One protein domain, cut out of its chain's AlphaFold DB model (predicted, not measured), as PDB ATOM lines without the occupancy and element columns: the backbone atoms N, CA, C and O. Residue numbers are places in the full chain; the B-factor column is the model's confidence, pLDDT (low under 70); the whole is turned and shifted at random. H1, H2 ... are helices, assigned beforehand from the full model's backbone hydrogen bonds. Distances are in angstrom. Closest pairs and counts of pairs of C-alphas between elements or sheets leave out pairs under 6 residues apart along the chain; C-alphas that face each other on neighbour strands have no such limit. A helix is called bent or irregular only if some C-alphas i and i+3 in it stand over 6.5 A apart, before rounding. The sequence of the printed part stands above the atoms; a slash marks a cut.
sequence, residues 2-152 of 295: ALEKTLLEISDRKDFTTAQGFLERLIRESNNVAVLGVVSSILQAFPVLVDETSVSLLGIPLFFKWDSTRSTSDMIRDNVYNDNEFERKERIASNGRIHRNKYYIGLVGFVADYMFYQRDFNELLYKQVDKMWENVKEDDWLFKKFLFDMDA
ATOM      1  N   ALA A   2     -25.774  39.982 -43.688       86.38
ATOM      2  CA  ALA A   2     -25.291  38.592 -43.661       86.38
ATOM      3  C   ALA A   2     -26.274  37.592 -43.014       86.38
ATOM      4  O   ALA A   2     -26.490  36.514 -43.561       86.38
ATOM      5  N   LEU A   3     -26.915  37.969 -41.897       92.69
ATOM      6  CA  LEU A   3     -27.936  37.142 -41.239       92.69
ATOM      7  C   LEU A   3     -29.121  36.850 -42.171       92.69
ATOM      8  O   LEU A   3     -29.464  35.694 -42.387       92.69
ATOM      9  N   GLU A   4     -29.702  37.896 -42.761       93.06
ATOM     10  CA  GLU A   4     -30.807  37.773 -43.719       93.06
ATOM     11  C   GLU A   4     -30.413  36.898 -44.910       93.06
ATOM     12  O   GLU A   4     -31.123  35.958 -45.237       93.06
ATOM     13  N   LYS A   5     -29.245  37.148 -45.516       92.06
ATOM     14  CA  LYS A   5     -28.728  36.341 -46.627       92.06
ATOM     15  C   LYS A   5     -28.630  34.858 -46.256       92.06
ATOM     16  O   LYS A   5     -29.088  34.019 -47.018       92.06
ATOM     17  N   THR A   6     -28.086  34.549 -45.081       94.75
ATOM     18  CA  THR A   6     -27.939  33.163 -44.610       94.75
ATOM     19  C   THR A   6     -29.299  32.485 -44.441       94.75
ATOM     20  O   THR A   6     -29.483  31.352 -44.874       94.75
ATOM     21  N   LEU A   7     -30.276  33.178 -43.849       96.44
ATOM     22  CA  LEU A   7     -31.626  32.637 -43.657       96.44
ATOM     23  C   LEU A   7     -32.373  32.447 -44.983       96.44
ATOM     24  O   LEU A   7     -33.065  31.441 -45.144       96.44
ATOM     25  N   LEU A   8     -32.202  33.363 -45.943       94.94
ATOM     26  CA  LEU A   8     -32.712  33.195 -47.306       94.94
ATOM     27  C   LEU A   8     -32.104  31.950 -47.968       94.94
ATOM     28  O   LEU A   8     -32.849  31.120 -48.467       94.94
ATOM     29  N   GLU A   9     -30.783  31.757 -47.891       95.19
ATOM     30  CA  GLU A   9     -30.104  30.593 -48.483       95.19
ATOM     31  C   GLU A   9     -30.555  29.254 -47.874       95.19
ATOM     32  O   GLU A   9     -30.673  28.257 -48.589       95.19
ATOM     33  N   ILE A  10     -30.813  29.209 -46.562       96.00
ATOM     34  CA  ILE A  10     -31.390  28.029 -45.891       96.00
ATOM     35  C   ILE A  10     -32.805  27.762 -46.426       96.00
ATOM     36  O   ILE A  10     -33.157  26.625 -46.751       96.00
ATOM     37  N   SER A  11     -33.603  28.819 -46.566       94.12
ATOM     38  CA  SER A  11     -35.007  28.731 -46.974       94.12
ATOM     39  C   SER A  11     -35.162  28.388 -48.463       94.12
ATOM     40  O   SER A  11     -36.033  27.597 -48.822       94.12
ATOM     41  N   ASP A  12     -34.261  28.869 -49.324       93.25
ATOM     42  CA  ASP A  12     -34.168  28.507 -50.747       93.25
ATOM     43  C   ASP A  12     -33.884  27.009 -50.941       93.25
ATOM     44  O   ASP A  12     -34.385  26.378 -51.876       93.25
ATOM     45  N   ARG A  13     -33.124  26.402 -50.019       94.94
ATOM     46  CA  ARG A  13     -32.898  24.946 -49.976       94.94
ATOM     47  C   ARG A  13     -34.095  24.170 -49.424       94.94
ATOM     48  O   ARG A  13     -34.028  22.944 -49.350       94.94
ATOM     49  N   LYS A  14     -35.183  24.863 -49.073       94.06
ATOM     50  CA  LYS A  14     -36.403  24.326 -48.453       94.06
ATOM     51  C   LYS A  14     -36.159  23.663 -47.097       94.06
ATOM     52  O   LYS A  14     -36.955  22.829 -46.668       94.06
ATOM     53  N   ASP A  15     -35.087  24.043 -46.408       95.50
ATOM     54  CA  ASP A  15     -34.830  23.610 -45.036       95.50
ATOM     55  C   ASP A  15     -35.610  24.498 -44.051       95.50
ATOM     56  O   ASP A  15     -35.063  25.313 -43.302       95.50
ATOM     57  N   PHE A  16     -36.938  24.379 -44.112       95.31
ATOM     58  CA  PHE A  16     -37.842  25.226 -43.338       95.31
ATOM     59  C   PHE A  16     -37.795  24.925 -41.842       95.31
ATOM     60  O   PHE A  16     -37.983  25.836 -41.048       95.31
ATOM     61  N   THR A  17     -37.469  23.694 -41.440       96.00
ATOM     62  CA  THR A  17     -37.306  23.341 -40.024       96.00
ATOM     63  C   THR A  17     -36.143  24.104 -39.398       96.00
ATOM     64  O   THR A  17     -36.301  24.711 -38.338       96.00
ATOM     65  N   THR A  18     -34.984  24.130 -40.065       96.25
ATOM     66  CA  THR A  18     -33.832  24.898 -39.585       96.25
ATOM     67  C   THR A  18     -34.120  26.397 -39.613       96.25
ATOM     68  O   THR A  18     -33.829  27.094 -38.639       96.25
ATOM     69  N   ALA A  19     -34.723  26.901 -40.698       96.75
ATOM     70  CA  ALA A  19     -35.084  28.312 -40.807       96.75
ATOM     71  C   ALA A  19     -36.036  28.740 -39.679       96.75
ATOM     72  O   ALA A  19     -35.750  29.709 -38.980       96.75
ATOM     73  N   GLN A  20     -37.108  27.981 -39.442       96.00
ATOM     74  CA  GLN A  20     -38.083  28.248 -38.388       96.00
ATOM     75  C   GLN A  20     -37.436  28.235 -36.999       96.00
ATOM     76  O   GLN A  20     -37.652  29.160 -36.219       96.00
ATOM     77  N   GLY A  21     -36.559  27.264 -36.716       96.56
ATOM     78  CA  GLY A  21     -35.817  27.217 -35.454       96.56
ATOM     79  C   GLY A  21     -34.953  28.461 -35.217       96.56
ATOM     80  O   GLY A  21     -34.870  28.958 -34.093       96.56
ATOM     81  N   PHE A  22     -34.337  29.019 -36.265       97.00
ATOM     82  CA  PHE A  22     -33.642  30.301 -36.147       97.00
ATOM     83  C   PHE A  22     -34.606  31.467 -35.938       97.00
ATOM     84  O   PHE A  22     -34.355  32.285 -35.054       97.00
ATOM     85  N   LEU A  23     -35.692  31.561 -36.711       96.88
ATOM     86  CA  LEU A  23     -36.661  32.654 -36.580       96.88
ATOM     87  C   LEU A  23     -37.272  32.704 -35.176       96.88
ATOM     88  O   LEU A  23     -37.306  33.775 -34.574       96.88
ATOM     89  N   GLU A  24     -37.668  31.558 -34.620       95.62
ATOM     90  CA  GLU A  24     -38.218  31.475 -33.266       95.62
ATOM     91  C   GLU A  24     -37.230  32.026 -32.230       95.62
ATOM     92  O   GLU A  24     -37.584  32.878 -31.409       95.62
ATOM     93  N   ARG A  25     -35.966  31.596 -32.295       95.44
ATOM     94  CA  ARG A  25     -34.922  32.086 -31.388       95.44
ATOM     95  C   ARG A  25     -34.669  33.575 -31.559       95.44
ATOM     96  O   ARG A  25     -34.543  34.283 -30.566       95.44
ATOM     97  N   LEU A  26     -34.635  34.077 -32.793       95.75
ATOM     98  CA  LEU A  26     -34.458  35.506 -33.054       95.75
ATOM     99  C   LEU A  26     -35.616  36.335 -32.489       95.75
ATOM    100  O   LEU A  26     -35.372  37.427 -31.993       95.75
ATOM    101  N   ILE A  27     -36.850  35.830 -32.515       93.75
ATOM    102  CA  ILE A  27     -37.998  36.527 -31.923       93.75
ATOM    103  C   ILE A  27     -37.932  36.497 -30.390       93.75
ATOM    104  O   ILE A  27     -38.196  37.512 -29.748       93.75
ATOM    105  N   ARG A  28     -37.585  35.352 -29.790       92.06
ATOM    106  CA  ARG A  28     -37.617  35.165 -28.328       92.06
ATOM    107  C   ARG A  28     -36.400  35.733 -27.598       92.06
ATOM    108  O   ARG A  28     -36.534  36.195 -26.469       92.06
ATOM    109  N   GLU A  29     -35.220  35.641 -28.205       93.56
ATOM    110  CA  GLU A  29     -33.935  35.922 -27.552       93.56
ATOM    111  C   GLU A  29     -33.342  37.282 -27.962       93.56
ATOM    112  O   GLU A  29     -32.471  37.803 -27.265       93.56
ATOM    113  N   SER A  30     -33.783  37.878 -29.078       89.50
ATOM    114  CA  SER A  30     -33.256  39.172 -29.526       89.50
ATOM    115  C   SER A  30     -33.847  40.337 -28.737       89.50
ATOM    116  O   SER A  30     -35.052  40.425 -28.517       89.50
ATOM    117  N   ASN A  31     -33.000  41.308 -28.409       86.44
ATOM    118  CA  ASN A  31     -33.385  42.610 -27.864       86.44
ATOM    119  C   ASN A  31     -33.198  43.755 -28.880       86.44
ATOM    120  O   ASN A  31     -33.208  44.926 -28.504       86.44
ATOM    121  N   ASN A  32     -32.994  43.427 -30.161       85.69
ATOM    122  CA  ASN A  32     -32.694  44.393 -31.211       85.69
ATOM    123  C   ASN A  32     -33.757  44.373 -32.319       85.69
ATOM    124  O   ASN A  32     -33.964  43.359 -32.988       85.69
ATOM    125  N   VAL A  33     -34.375  45.530 -32.563       82.50
ATOM    126  CA  VAL A  33     -35.384  45.733 -33.612       82.50
ATOM    127  C   VAL A  33     -34.871  45.415 -35.019       82.50
ATOM    128  O   VAL A  33     -35.620  44.896 -35.843       82.50
ATOM    129  N   ALA A  34     -33.584  45.642 -35.301       86.94
ATOM    130  CA  ALA A  34     -32.997  45.346 -36.605       86.94
ATOM    131  C   ALA A  34     -33.057  43.844 -36.929       86.94
ATOM    132  O   ALA A  34     -33.234  43.460 -38.085       86.94
ATOM    133  N   VAL A  35     -32.961  42.989 -35.906       91.00
ATOM    134  CA  VAL A  35     -33.106  41.536 -36.053       91.00
ATOM    135  C   VAL A  35     -34.548  41.167 -36.384       91.00
ATOM    136  O   VAL A  35     -34.775  40.336 -37.260       91.00
ATOM    137  N   LEU A  36     -35.526  41.823 -35.756       88.62
ATOM    138  CA  LEU A  36     -36.937  41.616 -36.086       88.62
ATOM    139  C   LEU A  36     -37.236  42.060 -37.521       88.62
ATOM    140  O   LEU A  36     -37.955  41.365 -38.233       88.62
ATOM    141  N   GLY A  37     -36.609  43.139 -37.999       89.38
ATOM    142  CA  GLY A  37     -36.659  43.534 -39.410       89.38
ATOM    143  C   GLY A  37     -36.154  42.441 -40.364       89.38
ATOM    144  O   GLY A  37     -36.736  42.234 -41.428       89.38
ATOM    145  N   VAL A  38     -35.121  41.682 -39.971       92.88
ATOM    146  CA  VAL A  38     -34.680  40.497 -40.726       92.88
ATOM    147  C   VAL A  38     -35.742  39.403 -40.691       92.88
ATOM    148  O   VAL A  38     -36.078  38.883 -41.748       92.88
ATOM    149  N   VAL A  39     -36.305  39.087 -39.521       94.75
ATOM    150  CA  VAL A  39     -37.388  38.094 -39.389       94.75
ATOM    151  C   VAL A  39     -38.557  38.444 -40.314       94.75
ATOM    152  O   VAL A  39     -38.954  37.612 -41.121       94.75
ATOM    153  N   SER A  40     -39.038  39.692 -40.277       93.06
ATOM    154  CA  SER A  40     -40.077  40.204 -41.183       93.06
ATOM    155  C   SER A  40     -39.737  39.969 -42.654       93.06
ATOM    156  O   SER A  40     -40.559  39.459 -43.410       93.06
ATOM    157  N   SER A  41     -38.505  40.293 -43.055       93.31
ATOM    158  CA  SER A  41     -38.043  40.095 -44.428       93.31
ATOM    159  C   SER A  41     -38.083  38.620 -44.846       93.31
ATOM    160  O   SER A  41     -38.525  38.306 -45.950       93.31
ATOM    161  N   ILE A  42     -37.677  37.700 -43.963       96.38
ATOM    162  CA  ILE A  42     -37.720  36.256 -44.242       96.38
ATOM    163  C   ILE A  42     -39.159  35.742 -44.345       96.38
ATOM    164  O   ILE A  42     -39.445  34.982 -45.264       96.38
ATOM    165  N   LEU A  43     -40.070  36.180 -43.471       96.19
ATOM    166  CA  LEU A  43     -41.490  35.801 -43.543       96.19
ATOM    167  C   LEU A  43     -42.135  36.293 -44.844       96.19
ATOM    168  O   LEU A  43     -42.868  35.551 -45.491       96.19
ATOM    169  N   GLN A  44     -41.803  37.515 -45.271       95.12
ATOM    170  CA  GLN A  44     -42.235  38.060 -46.559       95.12
ATOM    171  C   GLN A  44     -41.670  37.251 -47.739       95.12
ATOM    172  O   GLN A  44     -42.371  37.006 -48.719       95.12
ATOM    173  N   ALA A  45     -40.416  36.801 -47.666       95.88
ATOM    174  CA  ALA A  45     -39.827  35.954 -48.705       95.88
ATOM    175  C   ALA A  45     -40.447  34.548 -48.750       95.88
ATOM    176  O   ALA A  45     -40.699  34.018 -49.833       95.88
ATOM    177  N   PHE A  46     -40.720  33.962 -47.583       96.69
ATOM    178  CA  PHE A  46     -41.203  32.594 -47.425       96.69
ATOM    179  C   PHE A  46     -42.397  32.554 -46.463       96.69
ATOM    180  O   PHE A  46     -42.228  32.202 -45.294       96.69
ATOM    181  N   PRO A  47     -43.622  32.847 -46.945       96.12
ATOM    182  CA  PRO A  47     -44.820  32.884 -46.102       96.12
ATOM    183  C   PRO A  47     -45.074  31.584 -45.327       96.12
ATOM    184  O   PRO A  47     -45.577  31.625 -44.214       96.12
ATOM    185  N   VAL A  48     -44.656  30.431 -45.861       95.88
ATOM    186  CA  VAL A  48     -44.758  29.118 -45.191       95.88
ATOM    187  C   VAL A  48     -44.031  29.043 -43.838       95.88
ATOM    188  O   VAL A  48     -44.290  28.136 -43.057       95.88
ATOM    189  N   LEU A  49     -43.112  29.974 -43.554       96.94
ATOM    190  CA  LEU A  49     -42.394  30.061 -42.279       96.94
ATOM    191  C   LEU A  49     -43.165  30.813 -41.187       96.94
ATOM    192  O   LEU A  49     -42.665  30.915 -40.066       96.94
ATOM    193  N   VAL A  50     -44.342  31.365 -41.494       96.81
ATOM    194  CA  VAL A  50     -45.221  31.927 -40.466       96.81
ATOM    195  C   VAL A  50     -45.679  30.808 -39.535       96.81
ATOM    196  O   VAL A  50     -46.025  29.714 -39.964       96.81
ATOM    197  N   ASP A  51     -45.672  31.111 -38.246       95.31
ATOM    198  CA  ASP A  51     -45.998  30.221 -37.144       95.31
ATOM    199  C   ASP A  51     -46.562  31.009 -35.953       95.31
ATOM    200  O   ASP A  51     -46.671  32.237 -35.978       95.31
ATOM    201  N   GLU A  52     -46.907  30.317 -34.871       94.06
ATOM    202  CA  GLU A  52     -47.477  30.955 -33.678       94.06
ATOM    203  C   GLU A  52     -46.563  32.037 -33.075       94.06
ATOM    204  O   GLU A  52     -47.047  33.065 -32.589       94.06
ATOM    205  N   THR A  53     -45.241  31.839 -33.124       93.69
ATOM    206  CA  THR A  53     -44.271  32.781 -32.551       93.69
ATOM    207  C   THR A  53     -44.190  34.049 -33.396       93.69
ATOM    208  O   THR A  53     -44.292  35.158 -32.871       93.69
ATOM    209  N   SER A  54     -44.048  33.911 -34.709       94.31
ATOM    210  CA  SER A  54     -43.983  35.025 -35.656       94.31
ATOM    211  C   SER A  54     -45.297  35.797 -35.769       94.31
ATOM    212  O   SER A  54     -45.260  37.019 -35.911       94.31
ATOM    213  N   VAL A  55     -46.454  35.155 -35.587       95.38
ATOM    214  CA  VAL A  55     -47.740  35.871 -35.511       95.38
ATOM    215  C   VAL A  55     -47.766  36.871 -34.352       95.38
ATOM    216  O   VAL A  55     -48.337  37.950 -34.497       95.38
ATOM    217  N   SER A  56     -47.108  36.582 -33.224       90.81
ATOM    218  CA  SER A  56     -47.041  37.537 -32.105       90.81
ATOM    219  C   SER A  56     -46.333  38.849 -32.478       90.81
ATOM    220  O   SER A  56     -46.731  39.917 -32.012       90.81
ATOM    221  N   LEU A  57     -45.344  38.789 -33.379       90.88
ATOM    222  CA  LEU A  57     -44.656  39.963 -33.921       90.88
ATOM    223  C   LEU A  57     -45.586  40.792 -34.821       90.88
ATOM    224  O   LEU A  57     -45.551  42.021 -34.789       90.88
ATOM    225  N   LEU A  58     -46.461  40.120 -35.574       92.94
ATOM    226  CA  LEU A  58     -47.466  40.728 -36.454       92.94
ATOM    227  C   LEU A  58     -48.670  41.316 -35.693       92.94
ATOM    228  O   LEU A  58     -49.595  41.830 -36.311       92.94
ATOM    229  N   GLY A  59     -48.660  41.276 -34.358       90.75
ATOM    230  CA  GLY A  59     -49.614  41.983 -33.497       90.75
ATOM    231  C   GLY A  59     -49.095  43.293 -32.909       90.75
ATOM    232  O   GLY A  59     -49.729  43.847 -32.012       90.75
ATOM    233  N   ILE A  60     -47.932  43.781 -33.359       90.94
ATOM    234  CA  ILE A  60     -47.290  44.990 -32.829       90.94
ATOM    235  C   ILE A  60     -47.477  46.160 -33.816       90.94
ATOM    236  O   ILE A  60     -46.777  46.212 -34.829       90.94
ATOM    237  N   PRO A  61     -48.332  47.163 -33.513       90.81
ATOM    238  CA  PRO A  61     -48.608  48.299 -34.402       90.81
ATOM    239  C   PRO A  61     -47.370  49.044 -34.901       90.81
ATOM    240  O   PRO A  61     -47.270  49.421 -36.069       90.81
ATOM    241  N   LEU A  62     -46.400  49.240 -34.008       89.56
ATOM    242  CA  LEU A  62     -45.170  49.969 -34.300       89.56
ATOM    243  C   LEU A  62     -44.345  49.290 -35.400       89.56
ATOM    244  O   LEU A  62     -43.685  49.966 -36.185       89.56
ATOM    245  N   PHE A  63     -44.431  47.964 -35.499       89.94
ATOM    246  CA  PHE A  63     -43.671  47.196 -36.471       89.94
ATOM    247  C   PHE A  63     -44.188  47.402 -37.902       89.94
ATOM    248  O   PHE A  63     -43.389  47.573 -38.821       89.94
ATOM    249  N   PHE A  64     -45.508  47.520 -38.077       91.19
ATOM    250  CA  PHE A  64     -46.106  47.913 -39.357       91.19
ATOM    251  C   PHE A  64     -45.724  49.334 -39.763       91.19
ATOM    252  O   PHE A  64     -45.478  49.578 -40.938       91.19
ATOM    253  N   LYS A  65     -45.648  50.272 -38.806       87.50
ATOM    254  CA  LYS A  65     -45.212  51.650 -39.086       87.50
ATOM    255  C   LYS A  65     -43.759  51.688 -39.562       87.50
ATOM    256  O   LYS A  65     -43.459  52.341 -40.551       87.50
ATOM    257  N   TRP A  66     -42.863  50.963 -38.898       87.00
ATOM    258  CA  TRP A  66     -41.461  50.914 -39.311       87.00
ATOM    259  C   TRP A  66     -41.264  50.236 -40.666       87.00
ATOM    260  O   TRP A  66     -40.526  50.762 -41.500       87.00
ATOM    261  N   ASP A  67     -41.914  49.095 -40.911       88.44
ATOM    262  CA  ASP A  67     -41.752  48.407 -42.192       88.44
ATOM    263  C   ASP A  67     -42.439  49.142 -43.348       88.44
ATOM    264  O   ASP A  67     -41.921  49.109 -44.461       88.44
ATOM    265  N   SER A  68     -43.543  49.858 -43.105       85.38
ATOM    266  CA  SER A  68     -44.172  50.691 -44.133       85.38
ATOM    267  C   SER A  68     -43.286  51.871 -44.519       85.38
ATOM    268  O   SER A  68     -43.075  52.091 -45.709       85.38
ATOM    269  N   THR A  69     -42.686  52.569 -43.544       81.31
ATOM    270  CA  THR A  69     -41.686  53.610 -43.822       81.31
ATOM    271  C   THR A  69     -40.516  53.035 -44.608       81.31
ATOM    272  O   THR A  69     -40.167  53.593 -45.642       81.31
ATOM    273  N   ARG A  70     -39.964  51.885 -44.193       83.44
ATOM    274  CA  ARG A  70     -38.899  51.206 -44.946       83.44
ATOM    275  C   ARG A  70     -39.337  50.870 -46.372       83.44
ATOM    276  O   ARG A  70     -38.592  51.143 -47.301       83.44
ATOM    277  N   SER A  71     -40.516  50.281 -46.557       82.25
ATOM    278  CA  SER A  71     -41.030  49.886 -47.874       82.25
ATOM    279  C   SER A  71     -41.129  51.083 -48.817       82.25
ATOM    280  O   SER A  71     -40.641  51.029 -49.943       82.25
ATOM    281  N   THR A  72     -41.670  52.198 -48.324       76.06
ATOM    282  CA  THR A  72     -41.761  53.453 -49.076       76.06
ATOM    283  C   THR A  72     -40.382  54.054 -49.351       76.06
ATOM    284  O   THR A  72     -40.122  54.490 -50.468       76.06
ATOM    285  N   SER A  73     -39.477  54.054 -48.369       72.19
ATOM    286  CA  SER A  73     -38.107  54.537 -48.556       72.19
ATOM    287  C   SER A  73     -37.335  53.692 -49.565       72.19
ATOM    288  O   SER A  73     -36.664  54.256 -50.411       72.19
ATOM    289  N   ASP A  74     -37.472  52.363 -49.555       72.38
ATOM    290  CA  ASP A  74     -36.779  51.472 -50.496       72.38
ATOM    291  C   ASP A  74     -37.263  51.651 -51.949       72.38
ATOM    292  O   ASP A  74     -36.506  51.374 -52.886       72.38
ATOM    293  N   MET A  75     -38.492  52.145 -52.159       63.53
ATOM    294  CA  MET A  75     -38.972  52.553 -53.488       63.53
ATOM    295  C   MET A  75     -38.224  53.779 -54.028       63.53
ATOM    296  O   MET A  75     -38.093  53.940 -55.246       63.53
ATOM    297  N   ILE A  76     -37.713  54.634 -53.142       60.09
ATOM    298  CA  ILE A  76     -36.955  55.828 -53.498       60.09
ATOM    299  C   ILE A  76     -35.468  55.464 -53.436       60.09
ATOM    300  O   ILE A  76     -34.932  55.045 -52.419       60.09
ATOM    301  N   ARG A  77     -34.766  55.560 -54.569       55.84
ATOM    302  CA  ARG A  77     -33.351  55.169 -54.629       55.84
ATOM    303  C   ARG A  77     -32.488  56.135 -53.817       55.84
ATOM    304  O   ARG A  77     -32.038  57.147 -54.351       55.84
ATOM    305  N   ASP A  78     -32.187  55.763 -52.581       52.62
ATOM    306  CA  ASP A  78     -31.185  56.440 -51.767       52.62
ATOM    307  C   ASP A  78     -29.782  56.138 -52.301       52.62
ATOM    308  O   ASP A  78     -29.155  55.117 -52.004       52.62
ATOM    309  N   ASN A  79     -29.252  57.071 -53.093       52.38
ATOM    310  CA  ASN A  79     -27.809  57.220 -53.226       52.38
ATOM    311  C   ASN A  79     -27.295  57.846 -51.925       52.38
ATOM    312  O   ASN A  79     -27.116  59.060 -51.849       52.38
ATOM    313  N   VAL A  80     -27.095  57.030 -50.889       51.91
ATOM    314  CA  VAL A  80     -26.503  57.509 -49.635       51.91
ATOM    315  C   VAL A  80     -25.090  58.017 -49.924       51.91
ATOM    316  O   VAL A  80     -24.241  57.299 -50.460       51.91
ATOM    317  N   TYR A  81     -24.859  59.290 -49.611       42.34
ATOM    318  CA  TYR A  81     -23.546  59.924 -49.685       42.34
ATOM    319  C   TYR A  81     -22.611  59.247 -48.664       42.34
ATOM    320  O   TYR A  81     -23.005  59.051 -47.518       42.34
ATOM    321  N   ASN A  82     -21.377  58.918 -49.069       51.97
ATOM    322  CA  ASN A  82     -20.295  58.317 -48.259       51.97
ATOM    323  C   ASN A  82     -20.313  56.805 -47.948       51.97
ATOM    324  O   ASN A  82     -19.438  56.356 -47.209       51.97
ATOM    325  N   ASP A  83     -21.187  55.985 -48.538       60.50
ATOM    326  CA  ASP A  83     -21.029  54.526 -48.393       60.50
ATOM    327  C   ASP A  83     -19.810  54.001 -49.179       60.50
ATOM    328  O   ASP A  83     -19.546  54.412 -50.317       60.50
ATOM    329  N   ASN A  84     -19.098  53.022 -48.606       80.94
ATOM    330  CA  ASN A  84     -18.106  52.239 -49.344       80.94
ATOM    331  C   ASN A  84     -18.787  51.563 -50.553       80.94
ATOM    332  O   ASN A  84     -19.903  51.051 -50.441       80.94
ATOM    333  N   GLU A  85     -18.121  51.514 -51.713       81.81
ATOM    334  CA  GLU A  85     -18.688  50.919 -52.932       81.81
ATOM    335  C   GLU A  85     -19.206  49.486 -52.713       81.81
ATOM    336  O   GLU A  85     -20.243  49.113 -53.270       81.81
ATOM    337  N   PHE A  86     -18.511  48.698 -51.890       82.12
ATOM    338  CA  PHE A  86     -18.930  47.349 -51.525       82.12
ATOM    339  C   PHE A  86     -20.266  47.348 -50.768       82.12
ATOM    340  O   PHE A  86     -21.199  46.647 -51.162       82.12
ATOM    341  N   GLU A  87     -20.389  48.168 -49.726       78.69
ATOM    342  CA  GLU A  87     -21.592  48.261 -48.887       78.69
ATOM    343  C   GLU A  87     -22.789  48.781 -49.683       78.69
ATOM    344  O   GLU A  87     -23.902  48.264 -49.556       78.69
ATOM    345  N   ARG A  88     -22.542  49.742 -50.579       77.56
ATOM    346  CA  ARG A  88     -23.547  50.260 -51.507       77.56
ATOM    347  C   ARG A  88     -24.068  49.167 -52.440       77.56
ATOM    348  O   ARG A  88     -25.279  49.037 -52.608       77.56
ATOM    349  N   LYS A  89     -23.177  48.371 -53.046       82.62
ATOM    350  CA  LYS A  89     -23.566  47.257 -53.934       82.62
ATOM    351  C   LYS A  89     -24.387  46.213 -53.193       82.62
ATOM    352  O   LYS A  89     -25.419  45.784 -53.704       82.62
ATOM    353  N   GLU A  90     -23.957  45.850 -51.990       81.19
ATOM    354  CA  GLU A  90     -24.701  44.942 -51.124       81.19
ATOM    355  C   GLU A  90     -26.110  45.502 -50.850       81.19
ATOM    356  O   GLU A  90     -27.097  44.812 -51.111       81.19
ATOM    357  N   ARG A  91     -26.242  46.760 -50.399       78.69
ATOM    358  CA  ARG A  91     -27.550  47.358 -50.067       78.69
ATOM    359  C   ARG A  91     -28.490  47.400 -51.271       78.69
ATOM    360  O   ARG A  91     -29.634  46.970 -51.154       78.69
ATOM    361  N   ILE A  92     -27.996  47.830 -52.436       80.50
ATOM    362  CA  ILE A  92     -28.772  47.837 -53.687       80.50
ATOM    363  C   ILE A  92     -29.266  46.426 -54.025       80.50
ATOM    364  O   ILE A  92     -30.440  46.247 -54.340       80.50
ATOM    365  N   ALA A  93     -28.396  45.416 -53.931       82.94
ATOM    366  CA  ALA A  93     -28.771  44.035 -54.219       82.94
ATOM    367  C   ALA A  93     -29.838  43.505 -53.245       82.94
ATOM    368  O   ALA A  93     -30.752  42.795 -53.656       82.94
ATOM    369  N   SER A  94     -29.752  43.865 -51.963       82.62
ATOM    370  CA  SER A  94     -30.745  43.465 -50.963       82.62
ATOM    371  C   SER A  94     -32.089  44.164 -51.138       82.62
ATOM    372  O   SER A  94     -33.122  43.498 -51.085       82.62
ATOM    373  N   ASN A  95     -32.093  45.474 -51.388       80.38
ATOM    374  CA  ASN A  95     -33.318  46.244 -51.621       80.38
ATOM    375  C   ASN A  95     -33.996  45.846 -52.942       80.38
ATOM    376  O   ASN A  95     -35.216  45.911 -53.070       80.38
ATOM    377  N   GLY A  96     -33.215  45.358 -53.911       81.38
ATOM    378  CA  GLY A  96     -33.711  44.818 -55.177       81.38
ATOM    379  C   GLY A  96     -34.341  43.423 -55.094       81.38
ATOM    380  O   GLY A  96     -34.792  42.911 -56.118       81.38
ATOM    381  N   ARG A  97     -34.377  42.774 -53.921       85.75
ATOM    382  CA  ARG A  97     -35.005  41.449 -53.785       85.75
ATOM    383  C   ARG A  97     -36.514  41.525 -54.010       85.75
ATOM    384  O   ARG A  97     -37.171  42.472 -53.589       85.75
ATOM    385  N   ILE A  98     -37.074  40.485 -54.632       88.19
ATOM    386  CA  ILE A  98     -38.483  40.463 -55.060       88.19
ATOM    387  C   ILE A  98     -39.427  40.702 -53.880       88.19
ATOM    388  O   ILE A  98     -40.306  41.554 -53.961       88.19
ATOM    389  N   HIS A  99     -39.230  40.000 -52.763       89.19
ATOM    390  CA  HIS A  99     -40.125  40.096 -51.608       89.19
ATOM    391  C   HIS A  99     -40.125  41.476 -50.939       89.19
ATOM    392  O   HIS A  99     -41.129  41.837 -50.340       89.19
ATOM    393  N   ARG A 100     -39.057  42.276 -51.093       84.88
ATOM    394  CA  ARG A 100     -38.976  43.650 -50.556       84.88
ATOM    395  C   ARG A 100     -39.965  44.606 -51.215       84.88
ATOM    396  O   ARG A 100     -40.386  45.558 -50.566       84.88
ATOM    397  N   ASN A 101     -40.308  44.329 -52.475       83.12
ATOM    398  CA  ASN A 101     -41.170  45.155 -53.325       83.12
ATOM    399  C   ASN A 101     -42.472  44.440 -53.728       83.12
ATOM    400  O   ASN A 101     -43.322  45.036 -54.383       83.12
ATOM    401  N   LYS A 102     -42.629  43.158 -53.365       88.81
ATOM    402  CA  LYS A 102     -43.811  42.345 -53.684       88.81
ATOM    403  C   LYS A 102     -45.061  42.866 -52.977       88.81
ATOM    404  O   LYS A 102     -46.143  42.851 -53.557       88.81
ATOM    405  N   TYR A 103     -44.913  43.278 -51.722       89.75
ATOM    406  CA  TYR A 103     -46.031  43.625 -50.858       89.75
ATOM    407  C   TYR A 103     -46.230  45.133 -50.796       89.75
ATOM    408  O   TYR A 103     -45.348  45.878 -50.362       89.75
ATOM    409  N   TYR A 104     -47.415  45.578 -51.213       80.56
ATOM    410  CA  TYR A 104     -47.810  46.976 -51.111       80.56
ATOM    411  C   TYR A 104     -47.776  47.423 -49.641       80.56
ATOM    412  O   TYR A 104     -48.399  46.798 -48.786       80.56
ATOM    413  N   ILE A 105     -47.012  48.481 -49.341       85.50
ATOM    414  CA  ILE A 105     -46.798  48.985 -47.969       85.50
ATOM    415  C   ILE A 105     -46.163  47.905 -47.049       85.50
ATOM    416  O   ILE A 105     -46.388  47.856 -45.842       85.50
ATOM    417  N   GLY A 106     -45.337  47.015 -47.615       90.62
ATOM    418  CA  GLY A 106     -44.544  46.051 -46.844       90.62
ATOM    419  C   GLY A 106     -45.412  45.082 -46.036       90.62
ATOM    420  O   GLY A 106     -46.300  44.432 -46.588       90.62
ATOM    421  N   LEU A 107     -45.182  45.003 -44.723       93.81
ATOM    422  CA  LEU A 107     -45.879  44.088 -43.814       93.81
ATOM    423  C   LEU A 107     -47.409  44.178 -43.866       93.81
ATOM    424  O   LEU A 107     -48.070  43.163 -43.666       93.81
ATOM    425  N   VAL A 108     -47.977  45.356 -44.140       94.50
ATOM    426  CA  VAL A 108     -49.436  45.523 -44.262       94.50
ATOM    427  C   VAL A 108     -49.964  44.663 -45.413       94.50
ATOM    428  O   VAL A 108     -50.830  43.812 -45.209       94.50
ATOM    429  N   GLY A 109     -49.382  44.819 -46.606       93.88
ATOM    430  CA  GLY A 109     -49.728  44.015 -47.775       93.88
ATOM    431  C   GLY A 109     -49.354  42.543 -47.622       93.88
ATOM    432  O   GLY A 109     -50.063  41.685 -48.137       93.88
ATOM    433  N   PHE A 110     -48.282  42.229 -46.890       96.25
ATOM    434  CA  PHE A 110     -47.919  40.843 -46.582       96.25
ATOM    435  C   PHE A 110     -48.985  40.137 -45.747       96.25
ATOM    436  O   PHE A 110     -49.373  39.024 -46.090       96.25
ATOM    437  N   VAL A 111     -49.477  40.768 -44.677       97.00
ATOM    438  CA  VAL A 111     -50.528  40.174 -43.841       97.00
ATOM    439  C   VAL A 111     -51.814  39.988 -44.645       97.00
ATOM    440  O   VAL A 111     -52.417  38.921 -44.554       97.00
ATOM    441  N   ALA A 112     -52.184  40.956 -45.489       95.94
ATOM    442  CA  ALA A 112     -53.322  40.810 -46.396       95.94
ATOM    443  C   ALA A 112     -53.153  39.602 -47.338       95.94
ATOM    444  O   ALA A 112     -54.012  38.723 -47.387       95.94
ATOM    445  N   ASP A 113     -52.020  39.521 -48.049       95.62
ATOM    446  CA  ASP A 113     -51.686  38.415 -48.959       95.62
ATOM    447  C   ASP A 113     -51.722  37.068 -48.227       95.62
ATOM    448  O   ASP A 113     -52.345  36.112 -48.690       95.62
ATOM    449  N   TYR A 114     -51.143  37.008 -47.028       97.19
ATOM    450  CA  TYR A 114     -51.177  35.819 -46.188       97.19
ATOM    451  C   TYR A 114     -52.614  35.400 -45.859       97.19
ATOM    452  O   TYR A 114     -52.965  34.224 -45.997       97.19
ATOM    453  N   MET A 115     -53.457  36.359 -45.460       96.69
ATOM    454  CA  MET A 115     -54.846  36.107 -45.088       96.69
ATOM    455  C   MET A 115     -55.712  35.633 -46.255       96.69
ATOM    456  O   MET A 115     -56.640  34.853 -46.026       96.69
ATOM    457  N   PHE A 116     -55.409  36.051 -47.484       94.56
ATOM    458  CA  PHE A 116     -56.113  35.591 -48.680       94.56
ATOM    459  C   PHE A 116     -55.595  34.248 -49.200       94.56
ATOM    460  O   PHE A 116     -56.403  33.384 -49.552       94.56
ATOM    461  N   TYR A 117     -54.274  34.055 -49.242       94.19
ATOM    462  CA  TYR A 117     -53.666  32.951 -49.988       94.19
ATOM    463  C   TYR A 117     -53.115  31.822 -49.112       94.19
ATOM    464  O   TYR A 117     -53.400  30.664 -49.406       94.19
ATOM    465  N   GLN A 118     -52.361  32.123 -48.046       95.31
ATOM    466  CA  GLN A 118     -51.682  31.089 -47.246       95.31
ATOM    467  C   GLN A 118     -52.575  30.520 -46.139       95.31
ATOM    468  O   GLN A 118     -52.706  29.311 -46.000       95.31
ATOM    469  N   ARG A 119     -53.244  31.391 -45.382       95.69
ATOM    470  CA  ARG A 119     -54.351  31.080 -44.461       95.69
ATOM    471  C   ARG A 119     -54.068  30.202 -43.237       95.69
ATOM    472  O   ARG A 119     -54.904  30.210 -42.334       95.69
ATOM    473  N   ASP A 120     -52.928  29.514 -43.149       96.56
ATOM    474  CA  ASP A 120     -52.661  28.507 -42.101       96.56
ATOM    475  C   ASP A 120     -52.812  29.044 -40.666       96.56
ATOM    476  O   ASP A 120     -53.297  28.344 -39.781       96.56
ATOM    477  N   PHE A 121     -52.459  30.313 -40.444       97.06
ATOM    478  CA  PHE A 121     -52.486  30.970 -39.131       97.06
ATOM    479  C   PHE A 121     -53.490  32.132 -39.050       97.06
ATOM    480  O   PHE A 121     -53.376  33.003 -38.182       97.06
ATOM    481  N   ASN A 122     -54.505  32.155 -39.923       97.12
ATOM    482  CA  ASN A 122     -55.474  33.254 -39.981       97.12
ATOM    483  C   ASN A 122     -56.216  33.480 -38.669       97.12
ATOM    484  O   ASN A 122     -56.437  34.625 -38.299       97.12
ATOM    485  N   GLU A 123     -56.582  32.424 -37.941       97.31
ATOM    486  CA  GLU A 123     -57.279  32.592 -36.663       97.31
ATOM    487  C   GLU A 123     -56.444  33.376 -35.645       97.31
ATOM    488  O   GLU A 123     -56.979  34.206 -34.911       97.31
ATOM    489  N   LEU A 124     -55.129  33.141 -35.603       97.69
ATOM    490  CA  LEU A 124     -54.233  33.883 -34.720       97.69
ATOM    491  C   LEU A 124     -53.996  35.301 -35.236       97.69
ATOM    492  O   LEU A 124     -54.018  36.237 -34.439       97.69
ATOM    493  N   LEU A 125     -53.828  35.475 -36.548       97.69
ATOM    494  CA  LEU A 125     -53.676  36.797 -37.152       97.69
ATOM    495  C   LEU A 125     -54.919  37.667 -36.931       97.69
ATOM    496  O   LEU A 125     -54.781  38.820 -36.538       97.69
ATOM    497  N   TYR A 126     -56.126  37.116 -37.085       97.88
ATOM    498  CA  TYR A 126     -57.365  37.835 -36.794       97.88
ATOM    499  C   TYR A 126     -57.437  38.266 -35.333       97.88
ATOM    500  O   TYR A 126     -57.760  39.418 -35.078       97.88
ATOM    501  N   LYS A 127     -57.033  37.416 -34.380       97.62
ATOM    502  CA  LYS A 127     -56.952  37.817 -32.964       97.62
ATOM    503  C   LYS A 127     -55.985  38.983 -32.744       97.62
ATOM    504  O   LYS A 127     -56.280  39.871 -31.946       97.62
ATOM    505  N   GLN A 128     -54.840  38.994 -33.430       97.31
ATOM    506  CA  GLN A 128     -53.905  40.119 -33.345       97.31
ATOM    507  C   GLN A 128     -54.503  41.395 -33.947       97.31
ATOM    508  O   GLN A 128     -54.422  42.455 -33.332       97.31
ATOM    509  N   VAL A 129     -55.143  41.295 -35.113       96.94
ATOM    510  CA  VAL A 129     -55.790  42.432 -35.783       96.94
ATOM    511  C   VAL A 129     -56.962  42.976 -34.969       96.94
ATOM    512  O   VAL A 129     -57.062  44.187 -34.804       96.94
ATOM    513  N   ASP A 130     -57.790  42.113 -34.382       97.62
ATOM    514  CA  ASP A 130     -58.896  42.502 -33.498       97.62
ATOM    515  C   ASP A 130     -58.371  43.266 -32.277       97.62
ATOM    516  O   ASP A 130     -58.839  44.364 -31.977       97.62
ATOM    517  N   LYS A 131     -57.301  42.771 -31.644       96.81
ATOM    518  CA  LYS A 131     -56.627  43.496 -30.562       96.81
ATOM    519  C   LYS A 131     -56.101  44.857 -31.025       96.81
ATOM    520  O   LYS A 131     -56.149  45.823 -30.267       96.81
ATOM    521  N   MET A 132     -55.573  44.968 -32.243       96.12
ATOM    522  CA  MET A 132     -55.114  46.256 -32.768       96.12
ATOM    523  C   MET A 132     -56.279  47.220 -33.034       96.12
ATOM    524  O   MET A 132     -56.150  48.401 -32.720       96.12
ATOM    525  N   TRP A 133     -57.423  46.729 -33.519       95.69
ATOM    526  CA  TRP A 133     -58.659  47.509 -33.649       95.69
ATOM    527  C   TRP A 133     -59.184  48.023 -32.306       95.69
ATOM    528  O   TRP A 133     -59.620  49.165 -32.224       95.69
ATOM    529  N   GLU A 134     -59.117  47.217 -31.249       95.62
ATOM    530  CA  GLU A 134     -59.561  47.621 -29.907       95.62
ATOM    531  C   GLU A 134     -58.680  48.715 -29.285       95.62
ATOM    532  O   GLU A 134     -59.143  49.483 -28.445       95.62
ATOM    533  N   ASN A 135     -57.404  48.783 -29.681       94.12
ATOM    534  CA  ASN A 135     -56.407  49.662 -29.064       94.12
ATOM    535  C   ASN A 135     -55.983  50.847 -29.947       94.12
ATOM    536  O   ASN A 135     -55.182  51.677 -29.505       94.12
ATOM    537  N   VAL A 136     -56.463  50.936 -31.194       93.44
ATOM    538  CA  VAL A 136     -56.123  52.056 -32.080       93.44
ATOM    539  C   VAL A 136     -56.750  53.347 -31.561       93.44
ATOM    540  O   VAL A 136     -57.923  53.394 -31.198       93.44
ATOM    541  N   LYS A 137     -55.956  54.419 -31.525       91.25
ATOM    542  CA  LYS A 137     -56.448  55.738 -31.126       91.25
ATOM    543  C   LYS A 137     -57.387  56.302 -32.185       91.25
ATOM    544  O   LYS A 137     -57.241  56.018 -33.374       91.25
ATOM    545  N   GLU A 138     -58.339  57.130 -31.766       85.31
ATOM    546  CA  GLU A 138     -59.322  57.693 -32.692       85.31
ATOM    547  C   GLU A 138     -58.698  58.580 -33.778       85.31
ATOM    548  O   GLU A 138     -59.162  58.556 -34.918       85.31
ATOM    549  N   ASP A 139     -57.627  59.295 -33.441       87.06
ATOM    550  CA  ASP A 139     -56.903  60.235 -34.296       87.06
ATOM    551  C   ASP A 139     -55.834  59.579 -35.190       87.06
ATOM    552  O   ASP A 139     -55.365  60.201 -36.144       87.06
ATOM    553  N   ASP A 140     -55.475  58.314 -34.946       87.56
ATOM    554  CA  ASP A 140     -54.485  57.575 -35.745       87.56
ATOM    555  C   ASP A 140     -55.115  56.997 -37.026       87.56
ATOM    556  O   ASP A 140     -55.207  55.783 -37.234       87.56
ATOM    557  N   TRP A 141     -55.602  57.892 -37.890       87.00
ATOM    558  CA  TRP A 141     -56.286  57.542 -39.137       87.00
ATOM    559  C   TRP A 141     -55.405  56.707 -40.077       87.00
ATOM    560  O   TRP A 141     -55.906  55.805 -40.748       87.00
ATOM    561  N   LEU A 142     -54.090  56.956 -40.092       86.75
ATOM    562  CA  LEU A 142     -53.150  56.212 -40.929       86.75
ATOM    563  C   LEU A 142     -53.072  54.750 -40.486       86.75
ATOM    564  O   LEU A 142     -53.137  53.846 -41.318       86.75
ATOM    565  N   PHE A 143     -52.978  54.496 -39.177       91.56
ATOM    566  CA  PHE A 143     -52.965  53.125 -38.685       91.56
ATOM    567  C   PHE A 143     -54.329  52.442 -38.847       91.56
ATOM    568  O   PHE A 143     -54.374  51.271 -39.216       91.56
ATOM    569  N   LYS A 144     -55.446  53.167 -38.686       93.88
ATOM    570  CA  LYS A 144     -56.783  52.645 -39.029       93.88
ATOM    571  C   LYS A 144     -56.867  52.209 -40.491       93.88
ATOM    572  O   LYS A 144     -57.379  51.127 -40.771       93.88
ATOM    573  N   LYS A 145     -56.315  53.000 -41.418       92.75
ATOM    574  CA  LYS A 145     -56.208  52.615 -42.830       92.75
ATOM    575  C   LYS A 145     -55.416  51.315 -42.992       92.75
ATOM    576  O   LYS A 145     -55.888  50.419 -43.679       92.75
ATOM    577  N   PHE A 146     -54.269  51.166 -42.322       94.56
ATOM    578  CA  PHE A 146     -53.509  49.907 -42.359       94.56
ATOM    579  C   PHE A 146     -54.320  48.712 -41.853       94.56
ATOM    580  O   PHE A 146     -54.208  47.631 -42.423       94.56
ATOM    581  N   LEU A 147     -55.142  48.886 -40.815       96.06
ATOM    582  CA  LEU A 147     -55.995  47.811 -40.304       96.06
ATOM    583  C   LEU A 147     -57.061  47.385 -41.321       96.06
ATOM    584  O   LEU A 147     -57.288  46.188 -41.487       96.06
ATOM    585  N   PHE A 148     -57.670  48.333 -42.041       96.06
ATOM    586  CA  PHE A 148     -58.538  48.013 -43.179       96.06
ATOM    587  C   PHE A 148     -57.776  47.303 -44.305       96.06
ATOM    588  O   PHE A 148     -58.285  46.340 -44.872       96.06
ATOM    589  N   ASP A 149     -56.560  47.757 -44.612       94.50
ATOM    590  CA  ASP A 149     -55.741  47.210 -45.694       94.50
ATOM    591  C   ASP A 149     -55.254  45.784 -45.403       94.50
ATOM    592  O   ASP A 149     -55.126  44.991 -46.331       94.50
ATOM    593  N   MET A 150     -54.986  45.430 -44.142       95.06
ATOM    594  CA  MET A 150     -54.481  44.097 -43.790       95.06
ATOM    595  C   MET A 150     -55.578  43.070 -43.491       95.06
ATOM    596  O   MET A 150     -55.350  41.876 -43.666       95.06
ATOM    597  N   ASP A 151     -56.756  43.497 -43.023       96.44
ATOM    598  CA  ASP A 151     -57.816  42.588 -42.579       96.44
ATOM    599  C   ASP A 151     -58.680  42.106 -43.748       96.44
ATOM    600  O   ASP A 151     -59.603  42.797 -44.181       96.44
ATOM    601  N   ALA A 152     -58.454  40.874 -44.207       94.62
ATOM    602  CA  ALA A 152     -59.225  40.272 -45.297       94.62
ATOM    603  C   ALA A 152     -60.753  40.260 -45.058       94.62
ATOM    604  O   ALA A 152     -61.521  40.232 -46.019       94.62
TER     605      ALA A 152
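AT A GLANCE: This is residues 2 to 152 of the 295 residues of an uncharacterized protein of Chryseobacterium sp. (strain P1-3) (UniProt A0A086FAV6). Two groups of three helices, H1 with H2 and H3 and, farther along, H8 with H9 and H10, lie next to each other, and the longest helix, H5, runs crosswise between them at one side, about perpendicular to H8. Short H4 bridges the two groups from H2 to H9, short H7 sits between H3 and H5, and H6, which touches no helix, lies out at one end of the model. The printed part has 151 residues with ten named helices, H1 to H10 in order along the chain, and no named strand; the class is all helix. It is compact, with a radius of gyration of the C-alphas of 15.7 A, and its C-alphas span 47 by 37 by 30 A.

IN THESE COORDINATES: Find C-alpha 61 at (-48.608, 48.299, -34.402); from there H5, residues 61 to 75, runs 21.8 A to C-alpha 75. Before it in the chain, look for H1 at residues 2 to 12, beginning at C-alpha 2 at (-25.291, 38.592, -43.661). H2 follows at residues 16 to 29 and is 19.5 A long, then H3 at residues 33 to 45, 18.5 A long, and H4 at residues 52 to 57. After H5 come H6 at residues 85 to 95, H7 at residues 98 to 102 and H8 at residues 107 to 118. H8 is neither bent nor irregular, but only just: C-alphas 115 and 118 are 6.3 A apart. H9, residues 122 to 135, is 19.7 A long, and H10, residues 141 to 150, ends at C-alpha 150 at (-54.481, 44.097, -43.790).

HOW THE PARTS SIT: Start at H5: its residues 64 to 68 touch residues 107 to 108 of H8, about perpendicular at 80 degrees, and the closest C-alphas, of Phe 64 and Leu 107, are 5.9 A apart. H5 is close to H3 but not clearly touching it, with the C-alphas of Gly 37 and Asp 67 7.6 A apart. H3 is the hub, touching H1, H2, H7 and H8. H1 and H3 run the same way at a shallow tilt of 23 degrees, closest at the C-alphas of Glu 4 and Val 38, 5.6 A. H2 and H3 form a helical hairpin at 25 degrees, closest at the C-alphas of Leu 23 and Val 39, 6.2 A. H3 touches H7 with residues 41 to 45 alone, closest at the C-alphas of Ala 45 and His 99, 5.1 A. H3 and H8 only just touch, with 3 pairs of C-alphas within 8 A, the closest being Gln 44 and Phe 110 at 6.3 A. H8 and H10 run the same way at 23 degrees, a shallow tilt, and touch closest at the C-alphas of Ala 112 and Met 150, 4.4 A. H9 and H10 are a helical hairpin at 12 degrees, with the C-alphas of Val 129 and Leu 147 closest at 7.0 A. H4 touches H2 at the C-alphas of Glu 24 and Thr 53, 6.2 A, and H9 at those of Val 55 and Leu 125, 6.2 A. H1, H2, H3, H8, H9 and H10 make a bundle, a group of helices set together. H6 and H7 meet only through their link; H6 is apart from, for instance, H3 and H8. In H4, 0 of 2 O i to N i+4 pairs are within hydrogen-bond range, against 2 of 3 O i to N i+3 pairs; in the other nine helices every O i to N i+4 pair is within range.

THE WHOLE: Look for the two farthest C-alphas at Glu 85 and Glu 134, 47.0 A apart. The printed part has no cut, and no link is long; those from H3 to H4 and from H5 to H6 are short, the rest tight. The mean pLDDT of the printed part is 89.1, and residues 75 to 83, of which residue 75 belongs to H5, are under 70.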